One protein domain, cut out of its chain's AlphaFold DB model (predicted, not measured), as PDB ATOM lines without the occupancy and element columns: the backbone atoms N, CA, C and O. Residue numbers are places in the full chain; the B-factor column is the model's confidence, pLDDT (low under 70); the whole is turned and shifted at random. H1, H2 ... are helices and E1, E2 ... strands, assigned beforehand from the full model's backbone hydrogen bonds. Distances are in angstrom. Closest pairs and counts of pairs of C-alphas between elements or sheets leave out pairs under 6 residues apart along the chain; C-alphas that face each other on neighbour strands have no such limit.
ATOM      1  N   LYS A   7      47.392 -33.375  33.729       90.12
ATOM      2  CA  LYS A   7      48.217 -32.451  34.506       90.12
ATOM      3  C   LYS A   7      48.958 -33.213  35.598       90.12
ATOM      4  O   LYS A   7      48.619 -34.355  35.905       90.12
ATOM      5  N   LYS A   8      49.956 -32.571  36.202       90.19
ATOM      6  CA  LYS A   8      50.632 -33.094  37.396       90.19
ATOM      7  C   LYS A   8      50.527 -32.121  38.563       90.19
ATOM      8  O   LYS A   8      50.606 -30.913  38.353       90.19
ATOM      9  N   ALA A   9      50.373 -32.613  39.787       86.44
ATOM     10  CA  ALA A   9      50.415 -31.745  40.961       86.44
ATOM     11  C   ALA A   9      51.771 -31.021  41.053       86.44
ATOM     12  O   ALA A   9      52.833 -31.617  40.867       86.44
ATOM     13  N   LYS A  10      51.744 -29.715  41.337       82.94
ATOM     14  CA  LYS A  10      52.950 -28.876  41.468       82.94
ATOM     15  C   LYS A  10      53.795 -29.246  42.684       82.94
ATOM     16  O   LYS A  10      55.008 -29.040  42.674       82.94
ATOM     17  N   ARG A  11      53.154 -29.742  43.740       77.25
ATOM     18  CA  ARG A  11      53.818 -30.282  44.925       77.25
ATOM     19  C   ARG A  11      53.551 -31.782  44.969       77.25
ATOM     20  O   ARG A  11      52.386 -32.151  44.834       77.25
ATOM     21  N   PRO A  12      54.583 -32.616  45.163       72.88
ATOM     22  CA  PRO A  12      54.379 -34.039  45.351       72.88
ATOM     23  C   PRO A  12      53.451 -34.281  46.534       72.88
ATOM     24  O   PRO A  12      53.596 -33.651  47.587       72.88
ATOM     25  N   SER A  13      52.521 -35.211  46.360       72.62
ATOM     26  CA  SER A  13      51.739 -35.765  47.457       72.62
ATOM     27  C   SER A  13      52.686 -36.288  48.542       72.62
ATOM     28  O   SER A  13      53.633 -37.018  48.254       72.62
ATOM     29  N   SER A  14      52.448 -35.894  49.793       73.62
ATOM     30  CA  SER A  14      53.301 -36.239  50.937       73.62
ATOM     31  C   SER A  14      52.507 -36.957  52.024       73.62
ATOM     32  O   SER A  14      51.385 -36.555  52.326       73.62
ATOM     33  N   GLY A  15      53.102 -37.968  52.658       82.06
ATOM     34  CA  GLY A  15      52.488 -38.713  53.760       82.06
ATOM     35  C   GLY A  15      52.919 -40.177  53.793       82.06
ATOM     36  O   GLY A  15      53.425 -40.711  52.809       82.06
ATOM     37  N   GLU A  16      52.714 -40.851  54.923       82.19
ATOM     38  CA  GLU A  16      53.054 -42.277  55.035       82.19
ATOM     39  C   GLU A  16      52.216 -43.142  54.085       82.19
ATOM     40  O   GLU A  16      52.739 -44.067  53.470       82.19
ATOM     41  N   TRP A  17      50.930 -42.820  53.927       83.56
ATOM     42  CA  TRP A  17      50.016 -43.569  53.066       83.56
ATOM     43  C   TRP A  17      50.424 -43.491  51.584       83.56
ATOM     44  O   TRP A  17      50.545 -44.526  50.932       83.56
ATOM     45  N   ILE A  18      50.754 -42.300  51.065       84.56
ATOM     46  CA  ILE A  18      51.185 -42.152  49.667       84.56
ATOM     47  C   ILE A  18      52.541 -42.824  49.427       84.56
ATOM     48  O   ILE A  18      52.757 -43.420  48.376       84.56
ATOM     49  N   GLN A  19      53.431 -42.822  50.428       86.38
ATOM     50  CA  GLN A  19      54.697 -43.541  50.338       86.38
ATOM     51  C   GLN A  19      54.481 -45.059  50.248       86.38
ATOM     52  O   GLN A  19      55.189 -45.728  49.496       86.38
ATOM     53  N   LYS A  20      53.496 -45.614  50.967       86.19
ATOM     54  CA  LYS A  20      53.115 -47.033  50.841       86.19
ATOM     55  C   LYS A  20      52.567 -47.355  49.450       86.19
ATOM     56  O   LYS A  20      52.934 -48.385  48.884       86.19
ATOM     57  N   ILE A  21      51.766 -46.463  48.869       86.75
ATOM     58  CA  ILE A  21      51.262 -46.611  47.496       86.75
ATOM     59  C   ILE A  21      52.418 -46.572  46.489       86.75
ATOM     60  O   ILE A  21      52.552 -47.485  45.678       86.75
ATOM     61  N   MET A  22      53.319 -45.590  46.591       88.50
ATOM     62  CA  MET A  22      54.508 -45.503  45.731       88.50
ATOM     63  C   MET A  22      55.401 -46.743  45.856       88.50
ATOM     64  O   MET A  22      55.877 -47.272  44.852       88.50
ATOM     65  N   ASN A  23      55.594 -47.244  47.079       87.44
ATOM     66  CA  ASN A  23      56.317 -48.490  47.319       87.44
ATOM     67  C   ASN A  23      55.588 -49.696  46.717       87.44
ATOM     68  O   ASN A  23      56.226 -50.646  46.289       87.44
ATOM     69  N   SER A  24      54.260 -49.686  46.661       87.50
ATOM     70  CA  SER A  24      53.503 -50.746  45.995       87.50
ATOM     71  C   SER A  24      53.655 -50.667  44.474       87.50
ATOM     72  O   SER A  24      53.794 -51.698  43.818       87.50
ATOM     73  N   PHE A  25      53.726 -49.458  43.905       89.56
ATOM     74  CA  PHE A  25      53.944 -49.261  42.467       89.56
ATOM     75  C   PHE A  25      55.326 -49.726  42.012       89.56
ATOM     76  O   PHE A  25      55.443 -50.225  40.899       89.56
ATOM     77  N   SER A  26      56.356 -49.644  42.859       85.62
ATOM     78  CA  SER A  26      57.705 -50.113  42.501       85.62
ATOM     79  C   SER A  26      57.817 -51.633  42.315       85.62
ATOM     80  O   SER A  26      58.816 -52.120  41.786       85.62
ATOM     81  N   HIS A  27      56.788 -52.391  42.707       89.12
ATOM     82  CA  HIS A  27      56.674 -53.825  42.436       89.12
ATOM     83  C   HIS A  27      55.950 -54.133  41.112       89.12
ATOM     84  O   HIS A  27      55.714 -55.301  40.799       89.12
ATOM     85  N   LEU A  28      55.572 -53.105  40.346       92.81
ATOM     86  CA  LEU A  28      54.914 -53.224  39.047       92.81
ATOM     87  C   LEU A  28      55.904 -53.006  37.900       92.81
ATOM     88  O   LEU A  28      56.988 -52.445  38.069       92.81
ATOM     89  N   TYR A  29      55.495 -53.429  36.708       94.31
ATOM     90  CA  TYR A  29      56.306 -53.388  35.500       94.31
ATOM     91  C   TYR A  29      55.502 -52.817  34.331       94.31
ATOM     92  O   TYR A  29      54.338 -53.167  34.138       94.31
ATOM     93  N   CYS A  30      56.139 -51.973  33.525       93.44
ATOM     94  CA  CYS A  30      55.621 -51.482  32.257       93.44
ATOM     95  C   CYS A  30      56.068 -52.399  31.117       93.44
ATOM     96  O   CYS A  30      57.258 -52.543  30.835       93.44
ATOM     97  N   CYS A  31      55.104 -52.978  30.415       92.88
ATOM     98  CA  CYS A  31      55.326 -53.627  29.133       92.88
ATOM     99  C   CYS A  31      55.040 -52.651  28.000       92.88
ATOM    100  O   CYS A  31      53.946 -52.095  27.912       92.88
ATOM    101  N   PHE A  32      56.018 -52.487  27.117       90.69
ATOM    102  CA  PHE A  32      55.904 -51.669  25.918       90.69
ATOM    103  C   PHE A  32      55.616 -52.545  24.699       90.69
ATOM    104  O   PHE A  32      56.091 -53.677  24.601       90.69
ATOM    105  N   ASN A  33      54.895 -51.988  23.725       82.06
ATOM    106  CA  ASN A  33      54.429 -52.686  22.522       82.06
ATOM    107  C   ASN A  33      53.415 -53.811  22.812       82.06
ATOM    108  O   ASN A  33      53.374 -54.816  22.099       82.06
ATOM    109  N   ALA A  34      52.579 -53.644  23.841       77.25
ATOM    110  CA  ALA A  34      51.419 -54.499  24.057       77.25
ATOM    111  C   ALA A  34      50.499 -54.429  22.822       77.25
ATOM    112  O   ALA A  34      49.874 -53.407  22.545       77.25
ATOM    113  N   ASN A  35      50.449 -55.517  22.053       61.75
ATOM    114  CA  ASN A  35      49.685 -55.629  20.808       61.75
ATOM    115  C   ASN A  35      48.197 -55.883  21.102       61.75
ATOM    116  O   ASN A  35      47.706 -56.999  20.926       61.75
ATOM    117  N   THR A  36      47.463 -54.876  21.577       59.75
ATOM    118  CA  THR A  36      46.007 -55.005  21.747       59.75
ATOM    119  C   THR A  36      45.267 -53.738  21.328       59.75
ATOM    120  O   THR A  36      45.773 -52.626  21.455       59.75
ATOM    121  N   GLU A  37      44.026 -53.913  20.865       63.38
ATOM    122  CA  GLU A  37      43.098 -52.818  20.528       63.38
ATOM    123  C   GLU A  37      42.819 -51.874  21.717       63.38
ATOM    124  O   GLU A  37      42.337 -50.758  21.526       63.38
ATOM    125  N   ASN A  38      43.152 -52.302  22.940       67.62
ATOM    126  CA  ASN A  38      42.869 -51.587  24.181       67.62
ATOM    127  C   ASN A  38      43.995 -50.629  24.612       67.62
ATOM    128  O   ASN A  38      43.739 -49.735  25.417       67.62
ATOM    129  N   TYR A  39      45.212 -50.758  24.066       78.75
ATOM    130  CA  TYR A  39      46.369 -49.939  24.447       78.75
ATOM    131  C   TYR A  39      46.838 -49.064  23.286       78.75
ATOM    132  O   TYR A  39      47.648 -49.476  22.458       78.75
ATOM    133  N   ARG A  40      46.357 -47.815  23.227       80.31
ATOM    134  CA  ARG A  40      46.674 -46.872  22.134       80.31
ATOM    135  C   ARG A  40      48.169 -46.622  21.941       80.31
ATOM    136  O   ARG A  40      48.604 -46.444  20.807       80.31
ATOM    137  N   ASN A  41      48.928 -46.609  23.033       85.62
ATOM    138  CA  ASN A  41      50.380 -46.450  23.009       85.62
ATOM    139  C   ASN A  41      51.106 -47.793  23.201       85.62
ATOM    140  O   ASN A  41      52.331 -47.824  23.242       85.62
ATOM    141  N   GLY A  42      50.368 -48.901  23.335       88.12
ATOM    142  CA  GLY A  42      50.930 -50.221  23.610       88.12
ATOM    143  C   GLY A  42      51.622 -50.315  24.971       88.12
ATOM    144  O   GLY A  42      52.552 -51.106  25.102       88.12
ATOM    145  N   ILE A  43      51.225 -49.501  25.954       91.69
ATOM    146  CA  ILE A  43      51.798 -49.531  27.305       91.69
ATOM    147  C   ILE A  43      50.828 -50.267  28.223       91.69
ATOM    148  O   ILE A  43      49.655 -49.911  28.277       91.69
ATOM    149  N   CYS A  44      51.306 -51.281  28.932       92.19
ATOM    150  CA  CYS A  44      50.512 -52.059  29.880       92.19
ATOM    151  C   CYS A  44      51.268 -52.188  31.202       92.19
ATOM    152  O   CYS A  44      52.470 -52.465  31.198       92.19
ATOM    153  N   VAL A  45      50.577 -51.989  32.320       91.88
ATOM    154  CA  VAL A  45      51.117 -52.155  33.668       91.88
ATOM    155  C   VAL A  45      50.718 -53.516  34.219       91.88
ATOM    156  O   VAL A  45      49.542 -53.850  34.353       91.88
ATOM    157  N   ILE A  46      51.721 -54.309  34.582       91.38
ATOM    158  CA  ILE A  46      51.545 -55.676  35.066       91.38
ATOM    159  C   ILE A  46      52.306 -55.908  36.369       91.38
ATOM    160  O   ILE A  46      53.248 -55.197  36.711       91.38
ATOM    161  N   ARG A  47      51.891 -56.941  37.107       89.56
ATOM    162  CA  ARG A  47      52.550 -57.377  38.350       89.56
ATOM    163  C   ARG A  47      53.701 -58.358  38.101       89.56
ATOM    164  O   ARG A  47      54.454 -58.662  39.018       89.56
ATOM    165  N   THR A  48      53.804 -58.910  36.892       86.12
ATOM    166  CA  THR A  48      54.830 -59.895  36.541       86.12
ATOM    167  C   THR A  48      56.091 -59.203  36.016       86.12
ATOM    168  O   THR A  48      55.988 -58.185  35.333       86.12
ATOM    169  N   PRO A  49      57.289 -59.747  36.296       85.75
ATOM    170  CA  PRO A  49      58.569 -59.160  35.896       85.75
ATOM    171  C   PRO A  49      58.890 -59.417  34.410       85.75
ATOM    172  O   PRO A  49      59.954 -59.926  34.070       85.75
ATOM    173  N   GLU A  50      57.947 -59.109  33.521       84.81
ATOM    174  CA  GLU A  50      58.054 -59.313  32.066       84.81
ATOM    175  C   GLU A  50      58.272 -57.990  31.299       84.81
ATOM    176  O   GLU A  50      58.301 -57.984  30.070       84.81
ATOM    177  N   GLY A  51      58.474 -56.875  32.017       88.31
ATOM    178  CA  GLY A  51      58.677 -55.533  31.461       88.31
ATOM    179  C   GLY A  51      59.729 -54.706  32.207       88.31
ATOM    180  O   GLY A  51      60.522 -55.232  32.987       88.31
ATOM    181  N   GLU A  52      59.736 -53.394  31.973       94.12
ATOM    182  CA  GLU A  52      60.603 -52.460  32.702       94.12
ATOM    183  C   GLU A  52      59.997 -52.141  34.079       94.12
ATOM    184  O   GLU A  52      58.820 -51.785  34.142       94.12
ATOM    185  N   PRO A  53      60.750 -52.258  35.186       94.44
ATOM    186  CA  PRO A  53      60.222 -51.987  36.523       94.44
ATOM    187  C   PRO A  53      59.866 -50.509  36.685       94.44
ATOM    188  O   PRO A  53      60.682 -49.647  36.357       94.44
ATOM    189  N   ILE A  54      58.686 -50.212  37.237       94.19
ATOM    190  CA  ILE A  54      58.289 -48.835  37.554       94.19
ATOM    191  C   ILE A  54      59.261 -48.271  38.592       94.19
ATOM    192  O   ILE A  54      59.366 -48.769  39.712       94.19
ATOM    193  N   ASP A  55      59.973 -47.211  38.218       93.31
ATOM    194  CA  ASP A  55      60.885 -46.533  39.127       93.31
ATOM    195  C   ASP A  55      60.197 -45.437  39.947       93.31
ATOM    196  O   ASP A  55      59.017 -45.131  39.776       93.31
ATOM    197  N   VAL A  56      60.957 -44.850  40.874       90.38
ATOM    198  CA  VAL A  56      60.450 -43.858  41.830       90.38
ATOM    199  C   VAL A  56      59.828 -42.649  41.133       90.38
ATOM    200  O   VAL A  56      58.797 -42.163  41.581       90.38
ATOM    201  N   GLU A  57      60.421 -42.181  40.035       91.69
ATOM    202  CA  GLU A  57      59.948 -40.991  39.323       91.69
ATOM    203  C   GLU A  57      58.629 -41.272  38.594       91.69
ATOM    204  O   GLU A  57      57.708 -40.454  38.633       91.69
ATOM    205  N   LEU A  58      58.502 -42.448  37.973       93.56
ATOM    206  CA  LEU A  58      57.251 -42.856  37.341       93.56
ATOM    207  C   LEU A  58      56.157 -43.145  38.382       93.56
ATOM    208  O   LEU A  58      55.011 -42.740  38.185       93.56
ATOM    209  N   ALA A  59      56.503 -43.785  39.501       92.06
ATOM    210  CA  ALA A  59      55.577 -44.017  40.609       92.06
ATOM    211  C   ALA A  59      55.065 -42.694  41.202       92.06
ATOM    212  O   ALA A  59      53.863 -42.526  41.404       92.06
ATOM    213  N   GLU A  60      55.965 -41.733  41.427       91.19
ATOM    214  CA  GLU A  60      55.616 -40.392  41.897       91.19
ATOM    215  C   GLU A  60      54.696 -39.685  40.904       91.19
ATOM    216  O   GLU A  60      53.700 -39.083  41.306       91.19
ATOM    217  N   PHE A  61      54.985 -39.776  39.604       92.50
ATOM    218  CA  PHE A  61      54.114 -39.204  38.587       92.50
ATOM    219  C   PHE A  61      52.711 -39.818  38.620       92.50
ATOM    220  O   PHE A  61      51.744 -39.065  38.632       92.50
ATOM    221  N   LEU A  62      52.578 -41.146  38.685       92.00
ATOM    222  CA  LEU A  62      51.271 -41.818  38.738       92.00
ATOM    223  C   LEU A  62      50.459 -41.398  39.972       92.00
ATOM    224  O   LEU A  62      49.259 -41.161  39.867       92.00
ATOM    225  N   CYS A  63      51.122 -41.215  41.116       89.19
ATOM    226  CA  CYS A  63      50.514 -40.676  42.334       89.19
ATOM    227  C   CYS A  63      50.139 -39.191  42.241       89.19
ATOM    228  O   CYS A  63      49.369 -38.707  43.062       89.19
ATOM    229  N   ASN A  64      50.672 -38.446  41.276       89.44
ATOM    230  CA  ASN A  64      50.450 -37.007  41.134       89.44
ATOM    231  C   ASN A  64      49.804 -36.638  39.794       89.44
ATOM    232  O   ASN A  64      49.751 -35.453  39.458       89.44
ATOM    233  N   ALA A  65      49.339 -37.617  39.021       90.31
ATOM    234  CA  ALA A  65      48.717 -37.417  37.725       90.31
ATOM    235  C   ALA A  65      47.221 -37.147  37.902       90.31
ATOM    236  O   ALA A  65      46.489 -37.945  38.482       90.31
ATOM    237  N   TYR A  66      46.765 -36.023  37.358       88.81
ATOM    238  CA  TYR A  66      45.365 -35.622  37.393       88.81
ATOM    239  C   TYR A  66      44.815 -35.516  35.976       88.81
ATOM    240  O   TYR A  66      45.473 -34.986  35.078       88.81
ATOM    241  N   LEU A  67      43.589 -35.993  35.789       86.69
ATOM    242  CA  LEU A  67      42.832 -35.829  34.558       86.69
ATOM    243  C   LEU A  67      41.847 -34.674  34.701       86.69
ATOM    244  O   LEU A  67      41.177 -34.526  35.720       86.69
ATOM    245  N   GLU A  68      41.750 -33.864  33.655       83.62
ATOM    246  CA  GLU A  68      40.726 -32.832  33.525       83.62
ATOM    247  C   GLU A  68      39.343 -33.470  33.306       83.62
ATOM    248  O   GLU A  68      39.132 -34.255  32.371       83.62
ATOM    249  N   LYS A  69      38.376 -33.121  34.156       71.44
ATOM    250  CA  LYS A  69      36.985 -33.555  34.035       71.44
ATOM    251  C   LYS A  69      36.220 -32.599  33.130       71.44
ATOM    252  O   LYS A  69      35.836 -31.505  33.532       71.44
ATOM    253  N   ASN A  70      35.900 -33.048  31.921       62.69
ATOM    254  CA  ASN A  70      34.997 -32.308  31.041       62.69
ATOM    255  C   ASN A  70      33.561 -32.358  31.603       62.69
ATOM    256  O   ASN A  70      32.851 -33.347  31.404       62.69
ATOM    257  N   LYS A  71      33.111 -31.312  32.308       57.84
ATOM    258  CA  LYS A  71      31.689 -31.149  32.652       57.84
ATOM    259  C   LYS A  71      30.932 -30.615  31.439       57.84
ATOM    260  O   LYS A  71      31.075 -29.456  31.067       57.84
ATOM    261  N   VAL A  72      30.084 -31.449  30.845       55.53
ATOM    262  CA  VAL A  72      29.076 -30.977  29.890       55.53
ATOM    263  C   VAL A  72      27.862 -30.523  30.698       55.53
ATOM    264  O   VAL A  72      27.102 -31.352  31.193       55.53
ATOM    265  N   SER A  73      27.688 -29.213  30.879       50.69
ATOM    266  CA  SER A  73      26.445 -28.650  31.411       50.69
ATOM    267  C   SER A  73      25.490 -28.351  30.258       50.69
ATOM    268  O   SER A  73      25.728 -27.439  29.472       50.69
ATOM    269  N   THR A  74      24.398 -29.103  30.150       51.09
ATOM    270  CA  THR A  74      23.256 -28.738  29.299       51.09
ATOM    271  C   THR A  74      22.312 -27.839  30.092       51.09
ATOM    272  O   THR A  74      21.676 -28.311  31.036       51.09
ATOM    273  N   SER A  75      22.231 -26.551  29.734       50.66
ATOM    274  CA  SER A  75      21.156 -25.673  30.211       50.66
ATOM    275  C   SER A  75      19.859 -25.959  29.437       50.66
ATOM    276  O   SER A  75      19.930 -26.306  28.257       50.66
ATOM    277  N   THR A  83      30.174 -23.167  32.015       41.91
ATOM    278  CA  THR A  83      31.075 -22.901  33.140       41.91
ATOM    279  C   THR A  83      32.097 -24.035  33.196       41.91
ATOM    280  O   THR A  83      31.821 -25.106  33.729       41.91
ATOM    281  N   HIS A  84      33.269 -23.817  32.596       45.06
ATOM    282  CA  HIS A  84      34.414 -24.714  32.719       45.06
ATOM    283  C   HIS A  84      35.057 -24.474  34.084       45.06
ATOM    284  O   HIS A  84      35.990 -23.686  34.213       45.06
ATOM    285  N   THR A  85      34.530 -25.100  35.131       49.12
ATOM    286  CA  THR A  85      35.370 -25.364  36.299       49.12
ATOM    287  C   THR A  85      36.297 -26.502  35.894       49.12
ATOM    288  O   THR A  85      35.823 -27.603  35.613       49.12
ATOM    289  N   GLU A  86      37.595 -26.212  35.770       57.97
ATOM    290  CA  GLU A  86      38.631 -27.225  35.563       57.97
ATOM    291  C   GLU A  86      38.712 -28.099  36.827       57.97
ATOM    292  O   GLU A  86      39.523 -27.867  37.719       57.97
ATOM    293  N   ASP A  87      37.809 -29.072  36.949       72.00
ATOM    294  CA  ASP A  87      37.874 -30.063  38.016       72.00
ATOM    295  C   ASP A  87      38.912 -31.111  37.609       72.00
ATOM    296  O   ASP A  87      38.728 -31.851  36.639       72.00
ATOM    297  N   TYR A  88      40.009 -31.171  38.353       79.56
ATOM    298  CA  TYR A  88      41.061 -32.163  38.183       79.56
ATOM    299  C   TYR A  88      40.862 -33.300  39.182       79.56
ATOM    300  O   TYR A  88      40.625 -33.054  40.362       79.56
ATOM    301  N   PHE A  89      40.977 -34.548  38.730       79.75
ATOM    302  CA  PHE A  89      40.849 -35.723  39.597       79.75
ATOM    303  C   PHE A  89      41.976 -36.721  39.341       79.75
ATOM    304  O   PHE A  89      42.389 -36.938  38.199       79.75
ATOM    305  N   ASN A  90      42.495 -37.305  40.419       82.75
ATOM    306  CA  ASN A  90      43.523 -38.331  40.348       82.75
ATOM    307  C   ASN A  90      42.852 -39.704  40.337       82.75
ATOM    308  O   ASN A  90      42.498 -40.234  41.387       82.75
ATOM    309  N   ILE A  91      42.698 -40.274  39.141       78.88
ATOM    310  CA  ILE A  91      42.033 -41.572  38.968       78.88
ATOM    311  C   ILE A  91      42.783 -42.728  39.617       78.88
ATOM    312  O   ILE A  91      42.184 -43.740  39.953       78.88
ATOM    313  N   VAL A  92      44.101 -42.621  39.783       81.19
ATOM    314  CA  VAL A  92      44.869 -43.700  40.408       81.19
ATOM    315  C   VAL A  92      44.572 -43.736  41.899       81.19
ATOM    316  O   VAL A  92      44.357 -44.820  42.432       81.19
ATOM    317  N   LEU A  93      44.523 -42.569  42.546       78.69
ATOM    318  CA  LEU A  93      44.294 -42.465  43.984       78.69
ATOM    319  C   LEU A  93      42.822 -42.583  44.391       78.69
ATOM    320  O   LEU A  93      42.565 -43.100  45.470       78.69
ATOM    321  N   GLU A  94      41.872 -42.171  43.543       74.88
ATOM    322  CA  GLU A  94      40.428 -42.305  43.819       74.88
ATOM    323  C   GLU A  94      40.046 -43.756  44.152       74.88
ATOM    324  O   GLU A  94      39.319 -44.006  45.107       74.88
ATOM    325  N   ASP A  95      40.628 -44.720  43.435       69.25
ATOM    326  CA  ASP A  95      40.397 -46.149  43.673       69.25
ATOM    327  C   ASP A  95      41.416 -46.776  44.645       69.25
ATOM    328  O   ASP A  95      41.291 -47.951  45.008       69.25
ATOM    329  N   CYS A  96      42.435 -46.020  45.077       65.38
ATOM    330  CA  CYS A  96      43.309 -46.434  46.176       65.38
ATOM    331  C   CYS A  96      42.623 -46.287  47.540       65.38
ATOM    332  O   CYS A  96      42.993 -47.008  48.463       65.38
ATOM    333  N   ASP A  97      41.618 -45.418  47.671       55.16
ATOM    334  CA  ASP A  97      40.828 -45.278  48.904       55.16
ATOM    335  C   ASP A  97      40.017 -46.551  49.232       55.16
ATOM    336  O   ASP A  97      39.675 -46.787  50.389       55.16
ATOM    337  N   GLU A  98      39.753 -47.410  48.238       53.88
ATOM    338  CA  GLU A  98      39.141 -48.736  48.434       53.88
ATOM    339  C   GLU A  98      40.157 -49.838  48.790       53.88
ATOM    340  O   GLU A  98      39.781 -51.005  48.955       53.88
ATOM    341  N   MET A  99      41.453 -49.522  48.871       59.88
ATOM    342  CA  MET A  99      42.459 -50.494  49.294       59.88
ATOM    343  C   MET A  99      42.267 -50.853  50.772       59.88
ATOM    344  O   MET A  99      41.800 -50.048  51.575       59.88
ATOM    345  N   ASP A 100      42.652 -52.082  51.131       59.91
ATOM    346  CA  ASP A 100      42.767 -52.524  52.528       59.91
ATOM    347  C   ASP A 100      43.507 -51.459  53.363       59.91
ATOM    348  O   ASP A 100      44.371 -50.768  52.823       59.91
ATOM    349  N   GLU A 101      43.225 -51.339  54.665       61.00
ATOM    350  CA  GLU A 101      43.719 -50.276  55.570       61.00
ATOM    351  C   GLU A 101      45.255 -50.097  55.532       61.00
ATOM    352  O   GLU A 101      45.804 -49.067  55.937       61.00
ATOM    353  N   ASN A 102      45.962 -51.105  55.018       61.56
ATOM    354  CA  ASN A 102      47.408 -51.141  54.873       61.56
ATOM    355  C   ASN A 102      47.942 -50.600  53.528       61.56
ATOM    356  O   ASN A 102      49.142 -50.344  53.441       61.56
ATOM    357  N   TYR A 103      47.096 -50.376  52.511       64.56
ATOM    358  CA  TYR A 103      47.457 -49.925  51.153       64.56
ATOM    359  C   TYR A 103      48.511 -50.811  50.460       64.56
ATOM    360  O   TYR A 103      49.289 -50.340  49.632       64.56
ATOM    361  N   GLU A 104      48.559 -52.101  50.807       63.28
ATOM    362  CA  GLU A 104      49.633 -53.017  50.384       63.28
ATOM    363  C   GLU A 104      49.376 -53.699  49.034       63.28
ATOM    364  O   GLU A 104      50.309 -54.173  48.391       63.28
ATOM    365  N   THR A 105      48.118 -53.779  48.588       70.88
ATOM    366  CA  THR A 105      47.759 -54.537  47.380       70.88
ATOM    367  C   THR A 105      47.084 -53.651  46.347       70.88
ATOM    368  O   THR A 105      45.910 -53.319  46.486       70.88
ATOM    369  N   ILE A 106      47.807 -53.306  45.275       79.88
ATOM    370  CA  ILE A 106      47.240 -52.612  44.106       79.88
ATOM    371  C   ILE A 106      46.140 -53.487  43.507       79.88
ATOM    372  O   ILE A 106      46.425 -54.611  43.086       79.88
ATOM    373  N   ASN A 107      44.900 -52.996  43.463       81.62
ATOM    374  CA  ASN A 107      43.767 -53.723  42.888       81.62
ATOM    375  C   ASN A 107      43.789 -53.655  41.341       81.62
ATOM    376  O   ASN A 107      44.665 -53.035  40.734       81.62
ATOM    377  N   GLN A 108      42.881 -54.364  40.663       84.56
ATOM    378  CA  GLN A 108      42.856 -54.363  39.193       84.56
ATOM    379  C   GLN A 108      42.398 -53.018  38.606       84.56
ATOM    380  O   GLN A 108      42.858 -52.643  37.531       84.56
ATOM    381  N   THR A 109      41.535 -52.282  39.306       85.19
ATOM    382  CA  THR A 109      41.053 -50.966  38.874       85.19
ATOM    383  C   THR A 109      42.193 -49.947  38.840       85.19
ATOM    384  O   THR A 109      42.402 -49.312  37.810       85.19
ATOM    385  N   SER A 110      43.024 -49.891  39.885       86.38
ATOM    386  CA  SER A 110      44.219 -49.046  39.932       86.38
ATOM    387  C   SER A 110      45.179 -49.342  38.777       86.38
ATOM    388  O   SER A 110      45.698 -48.407  38.171       86.38
ATOM    389  N   LEU A 111      45.380 -50.618  38.409       89.12
ATOM    390  CA  LEU A 111      46.183 -50.965  37.225       89.12
ATOM    391  C   LEU A 111      45.568 -50.422  35.933       89.12
ATOM    392  O   LEU A 111      46.267 -49.805  35.134       89.12
ATOM    393  N   ASN A 112      44.258 -50.590  35.747       88.38
ATOM    394  CA  ASN A 112      43.559 -50.075  34.569       88.38
ATOM    395  C   ASN A 112      43.616 -48.532  34.495       88.38
ATOM    396  O   ASN A 112      43.641 -47.950  33.405       88.38
ATOM    397  N   ASN A 113      43.662 -47.853  35.642       88.50
ATOM    398  CA  ASN A 113      43.808 -46.400  35.715       88.50
ATOM    399  C   ASN A 113      45.232 -45.952  35.364       88.50
ATOM    400  O   ASN A 113      45.400 -44.984  34.619       88.50
ATOM    401  N   MET A 114      46.256 -46.685  35.810       91.62
ATOM    402  CA  MET A 114      47.632 -46.462  35.350       91.62
ATOM    403  C   MET A 114      47.751 -46.682  33.842       91.62
ATOM    404  O   MET A 114      48.301 -45.831  33.146       91.62
ATOM    405  N   ASP A 115      47.169 -47.765  33.320       91.31
ATOM    406  CA  ASP A 115      47.092 -48.024  31.882       91.31
ATOM    407  C   ASP A 115      46.436 -46.850  31.148       91.31
ATOM    408  O   ASP A 115      46.933 -46.397  30.117       91.31
ATOM    409  N   THR A 116      45.347 -46.309  31.695       89.44
ATOM    410  CA  THR A 116      44.647 -45.149  31.128       89.44
ATOM    411  C   THR A 116      45.548 -43.915  31.056       89.44
ATOM    412  O   THR A 116      45.593 -43.258  30.013       89.44
ATOM    413  N   ILE A 117      46.299 -43.617  32.120       91.69
ATOM    414  CA  ILE A 117      47.258 -42.502  32.143       91.69
ATOM    415  C   ILE A 117      48.356 -42.722  31.105       91.69
ATOM    416  O   ILE A 117      48.613 -41.842  30.285       91.69
ATOM    417  N   LEU A 118      48.985 -43.897  31.103       92.81
ATOM    418  CA  LEU A 118      50.131 -44.183  30.241       92.81
ATOM    419  C   LEU A 118      49.742 -44.319  28.760       92.81
ATOM    420  O   LEU A 118      50.559 -44.068  27.876       92.81
ATOM    421  N   ASN A 119      48.479 -44.623  28.456       90.62
ATOM    422  CA  ASN A 119      47.952 -44.632  27.087       90.62
ATOM    423  C   ASN A 119      47.348 -43.293  26.639       90.62
ATOM    424  O   ASN A 119      46.731 -43.209  25.571       90.62
ATOM    425  N   HIS A 120      47.540 -42.223  27.413       89.81
ATOM    426  CA  HIS A 120      47.161 -40.879  26.997       89.81
ATOM    427  C   HIS A 120      48.010 -40.399  25.799       89.81
ATOM    428  O   HIS A 120      49.203 -40.705  25.733       89.81
ATOM    429  N   PRO A 121      47.459 -39.590  24.867       89.62
ATOM    430  CA  PRO A 121      48.172 -39.156  23.658       89.62
ATOM    431  C   PRO A 121      49.525 -38.464  23.878       89.62
ATOM    432  O   PRO A 121      50.355 -38.445  22.976       89.62
ATOM    433  N   ILE A 122      49.766 -37.905  25.066       90.25
ATOM    434  CA  ILE A 122      51.050 -37.272  25.415       90.25
ATOM    435  C   ILE A 122      52.226 -38.260  25.466       90.25
ATOM    436  O   ILE A 122      53.371 -37.854  25.296       90.25
ATOM    437  N   PHE A 123      51.940 -39.549  25.664       92.50
ATOM    438  CA  PHE A 123      52.920 -40.639  25.697       92.50
ATOM    439  C   PHE A 123      52.995 -41.399  24.366       92.50
ATOM    440  O   PHE A 123      53.494 -42.523  24.300       92.50
ATOM    441  N   TYR A 124      52.452 -40.823  23.289       90.44
ATOM    442  CA  TYR A 124      52.476 -41.469  21.985       90.44
ATOM    443  C   TYR A 124      53.916 -41.722  21.523       90.44
ATOM    444  O   TYR A 124      54.724 -40.802  21.418       90.44
ATOM    445  N   GLY A 125      54.216 -42.983  21.206       89.38
ATOM    446  CA  GLY A 125      55.530 -43.405  20.720       89.38
ATOM    447  C   GLY A 125      56.555 -43.742  21.805       89.38
ATOM    448  O   GLY A 125      57.663 -44.141  21.443       89.38
ATOM    449  N   SER A 126      56.210 -43.638  23.093       93.56
ATOM    450  CA  SER A 126      57.077 -44.081  24.191       93.56
ATOM    451  C   SER A 126      57.295 -45.598  24.148       93.56
ATOM    452  O   SER A 126      56.340 -46.369  24.045       93.56
ATOM    453  N   LYS A 127      58.557 -46.032  24.229       93.12
ATOM    454  CA  LYS A 127      58.963 -47.450  24.175       93.12
ATOM    455  C   LYS A 127      59.781 -47.894  25.385       93.12
ATOM    456  O   LYS A 127      60.202 -49.045  25.422       93.12
ATOM    457  N   SER A 128      60.022 -46.981  26.318       94.81
ATOM    458  CA  SER A 128      60.763 -47.208  27.551       94.81
ATOM    459  C   SER A 128      60.280 -46.270  28.653       94.81
ATOM    460  O   SER A 128      59.636 -45.247  28.379       94.81
ATOM    461  N   ILE A 129      60.639 -46.564  29.903       94.81
ATOM    462  CA  ILE A 129      60.369 -45.663  31.032       94.81
ATOM    463  C   ILE A 129      61.058 -44.307  30.832       94.81
ATOM    464  O   ILE A 129      60.492 -43.266  31.162       94.81
ATOM    465  N   ASN A 130      62.247 -44.287  30.226       95.25
ATOM    466  CA  ASN A 130      62.951 -43.039  29.932       95.25
ATOM    467  C   ASN A 130      62.177 -42.140  28.956       95.25
ATOM    468  O   ASN A 130      62.160 -40.924  29.144       95.25
ATOM    469  N   ASP A 131      61.500 -42.716  27.960       94.94
ATOM    470  CA  ASP A 131      60.656 -41.938  27.044       94.94
ATOM    471  C   ASP A 131      59.454 -41.338  27.784       94.94
ATOM    472  O   ASP A 131      59.117 -40.171  27.583       94.94
ATOM    473  N   LEU A 132      58.832 -42.110  28.687       94.88
ATOM    474  CA  LEU A 132      57.734 -41.617  29.527       94.88
ATOM    475  C   LEU A 132      58.179 -40.415  30.361       94.88
ATOM    476  O   LEU A 132      57.483 -39.402  30.399       94.88
ATOM    477  N   LYS A 133      59.363 -40.484  30.975       94.75
ATOM    478  CA  LYS A 133      59.929 -39.386  31.775       94.75
ATOM    479  C   LYS A 133      60.141 -38.113  30.969       94.75
ATOM    480  O   LYS A 133      59.814 -37.027  31.445       94.75
ATOM    481  N   GLN A 134      60.629 -38.230  29.736       94.56
ATOM    482  CA  GLN A 134      60.767 -37.075  28.846       94.56
ATOM    483  C   GLN A 134      59.408 -36.421  28.567       94.56
ATOM    484  O   GLN A 134      59.286 -35.199  28.641       94.56
ATOM    485  N   CYS A 135      58.362 -37.220  28.336       93.50
ATOM    486  CA  CYS A 135      56.999 -36.710  28.181       93.50
ATOM    487  C   CYS A 135      56.465 -36.063  29.474       93.50
ATOM    488  O   CYS A 135      55.855 -34.996  29.414       93.50
ATOM    489  N   ILE A 136      56.735 -36.652  30.647       93.19
ATOM    490  CA  ILE A 136      56.308 -36.129  31.960       93.19
ATOM    491  C   ILE A 136      56.863 -34.720  32.223       93.19
ATOM    492  O   ILE A 136      56.200 -33.884  32.851       93.19
ATOM    493  N   GLN A 137      58.065 -34.416  31.733       90.06
ATOM    494  CA  GLN A 137      58.663 -33.083  31.867       90.06
ATOM    495  C   GLN A 137      57.861 -32.003  31.130       90.06
ATOM    496  O   GLN A 137      57.809 -30.870  31.606       90.06
ATOM    497  N   ALA A 138      57.192 -32.356  30.029       89.94
ATOM    498  CA  ALA A 138      56.359 -31.445  29.246       89.94
ATOM    499  C   ALA A 138      54.934 -31.267  29.808       89.94
ATOM    500  O   ALA A 138      54.195 -30.404  29.332       89.94
ATOM    501  N   ILE A 139      54.532 -32.063  30.808       91.56
ATOM    502  CA  ILE A 139      53.210 -31.963  31.437       91.56
ATOM    503  C   ILE A 139      53.139 -30.711  32.310       91.56
ATOM    504  O   ILE A 139      53.964 -30.510  33.205       91.56
ATOM    505  N   GLU A 140      52.112 -29.896  32.075       88.69
ATOM    506  CA  GLU A 140      51.866 -28.676  32.838       88.69
ATOM    507  C   GLU A 140      51.486 -28.992  34.297       88.69
ATOM    508  O   GLU A 140      50.637 -29.861  34.541       88.69
ATOM    509  N   PRO A 141      52.101 -28.304  35.278       89.12
ATOM    510  CA  PRO A 141      51.751 -28.469  36.675       89.12
ATOM    511  C   PRO A 141      50.472 -27.703  37.042       89.12
ATOM    512  O   PRO A 141      50.220 -26.621  36.517       89.12
ATOM    513  N   ILE A 142      49.719 -28.217  38.011       85.62
ATOM    514  CA  ILE A 142      48.542 -27.561  38.603       85.62
ATOM    515  C   ILE A 142      48.676 -27.427  40.123       85.62
ATOM    516  O   ILE A 142      49.422 -28.175  40.762       85.62
ATOM    517  N   GLU A 143      47.958 -26.467  40.707       80.19
ATOM    518  CA  GLU A 143      47.722 -26.412  42.154       80.19
ATOM    519  C   GLU A 143      46.417 -27.156  42.453       80.19
ATOM    520  O   GLU A 143      45.390 -26.855  41.848       80.19
TER     521      GLU A 143
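What this domain is: This is residues 7 to 75 and 83 to 143 of the 144 residues of an uncharacterized protein of viral metagenome (UniProt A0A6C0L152). A core of short helices is built round H2, which has H1, H3 and H5 packed on it, while H4 packs on H3 and on the two-strand hairpin E2 and E3, chiefly on E3. A small three-strand sheet lies at another side of this body, and beyond its strands E4 and E5 residues 70 to 75 and 83 to 86 stick out as an arm of two loose strands of chain, which makes much of the length. The printed part has 130 residues with five named helices and five named strands, in the order E1 H1 E2 E3 H2 E4 E5 H3 H4 H5; the sheets, E1 - E4 - E5 and E2 - E3, are antiparallel. The class is mixed, helices and strands, with 61 residues, under half of those printed, in named elements. The whole is compact, with a radius of gyration of the C-alphas of 14.8 A and spans of 49 by 36 by 25 A.

How they stand to each other: E1, residues 7 to 9, is an edge strand and the antiparallel neighbour of E4, residues 65 to 69, with N 7 and O 66 2.8 A apart, within hydrogen-bond range. The pairing of E4 is staggered: its residues 65 to 66 pair with E1 and its residues 67 to 69 with E5, residues 87 to 89, the other edge strand, also antiparallel, where N 69 and O 87 are 2.8 A apart. Residues 8 to 9 of E1 also pair, parallel, with residues 141 to 142. H1, residues 16 to 25, touches the hub H2, residues 56 to 63, and the closest C-alphas, those of Met 22 and Ala 59, are 5.4 A apart; they run opposite ways at a steep tilt of 69 degrees, only just short of about perpendicular. E2, residues 29 to 32, and E3, residues 43 to 46, form an antiparallel hairpin, with N 31 and O 44 2.8 A apart. H2 only grazes the sheet of E1, E4 and E5, with its residues 59 to 63. H3, residues 91 to 94, only just touches H2, with 3 pairs of C-alphas within 8 A, the closest being Cys 63 and Leu 93 at 6.7 A. H4, residues 108 to 118, touches H3, the closest C-alphas being those of Val 92 and Ser 110, 5.4 A apart. The closest C-alphas of E3 and H4 are those of Cys 44 and Asp 115, 5.7 A apart. H5, residues 129 to 137, touches H2 at a steep tilt of 57 degrees, the same way, with C-alphas 58 and 133 closest at 7.1 A; H1 and H5 are apart. Every O i to N i+4 pair is within hydrogen-bond range in H1, H2, H4 and H5; H3 is too short for such a pair, and its one O i to N i+3 pair is not within range.

Where its parts are: E1 begins at C-alpha 7 (48.217, -32.451, 34.506). H1 is 14.4 A long, E2 9.7 A, E3 9.9 A, H2 10.4 A and E4 12.9 A. H3 is 5.2 A long. H4, the longest helix, runs 15.4 A from C-alpha 108 (42.856, -54.363, 39.193). H5 is 12.7 A long and ends at C-alpha 137 (58.663, -33.083, 31.867).

The domain as a whole: The two C-alphas farthest apart, those of Pro 49 and Ser 75, are 50.5 A apart. Residues 76 to 82 are not printed, and C-alphas 75 and 83 are 10.7 A apart across the cut. Of the links that are printed whole, H3 to H4 is long, with residues 95 to 107 between them. The mean pLDDT of the printed part is 82.0; it is under 70 at residues 35 to 38, 70 to 75, 83 to 86 and 95 to 104.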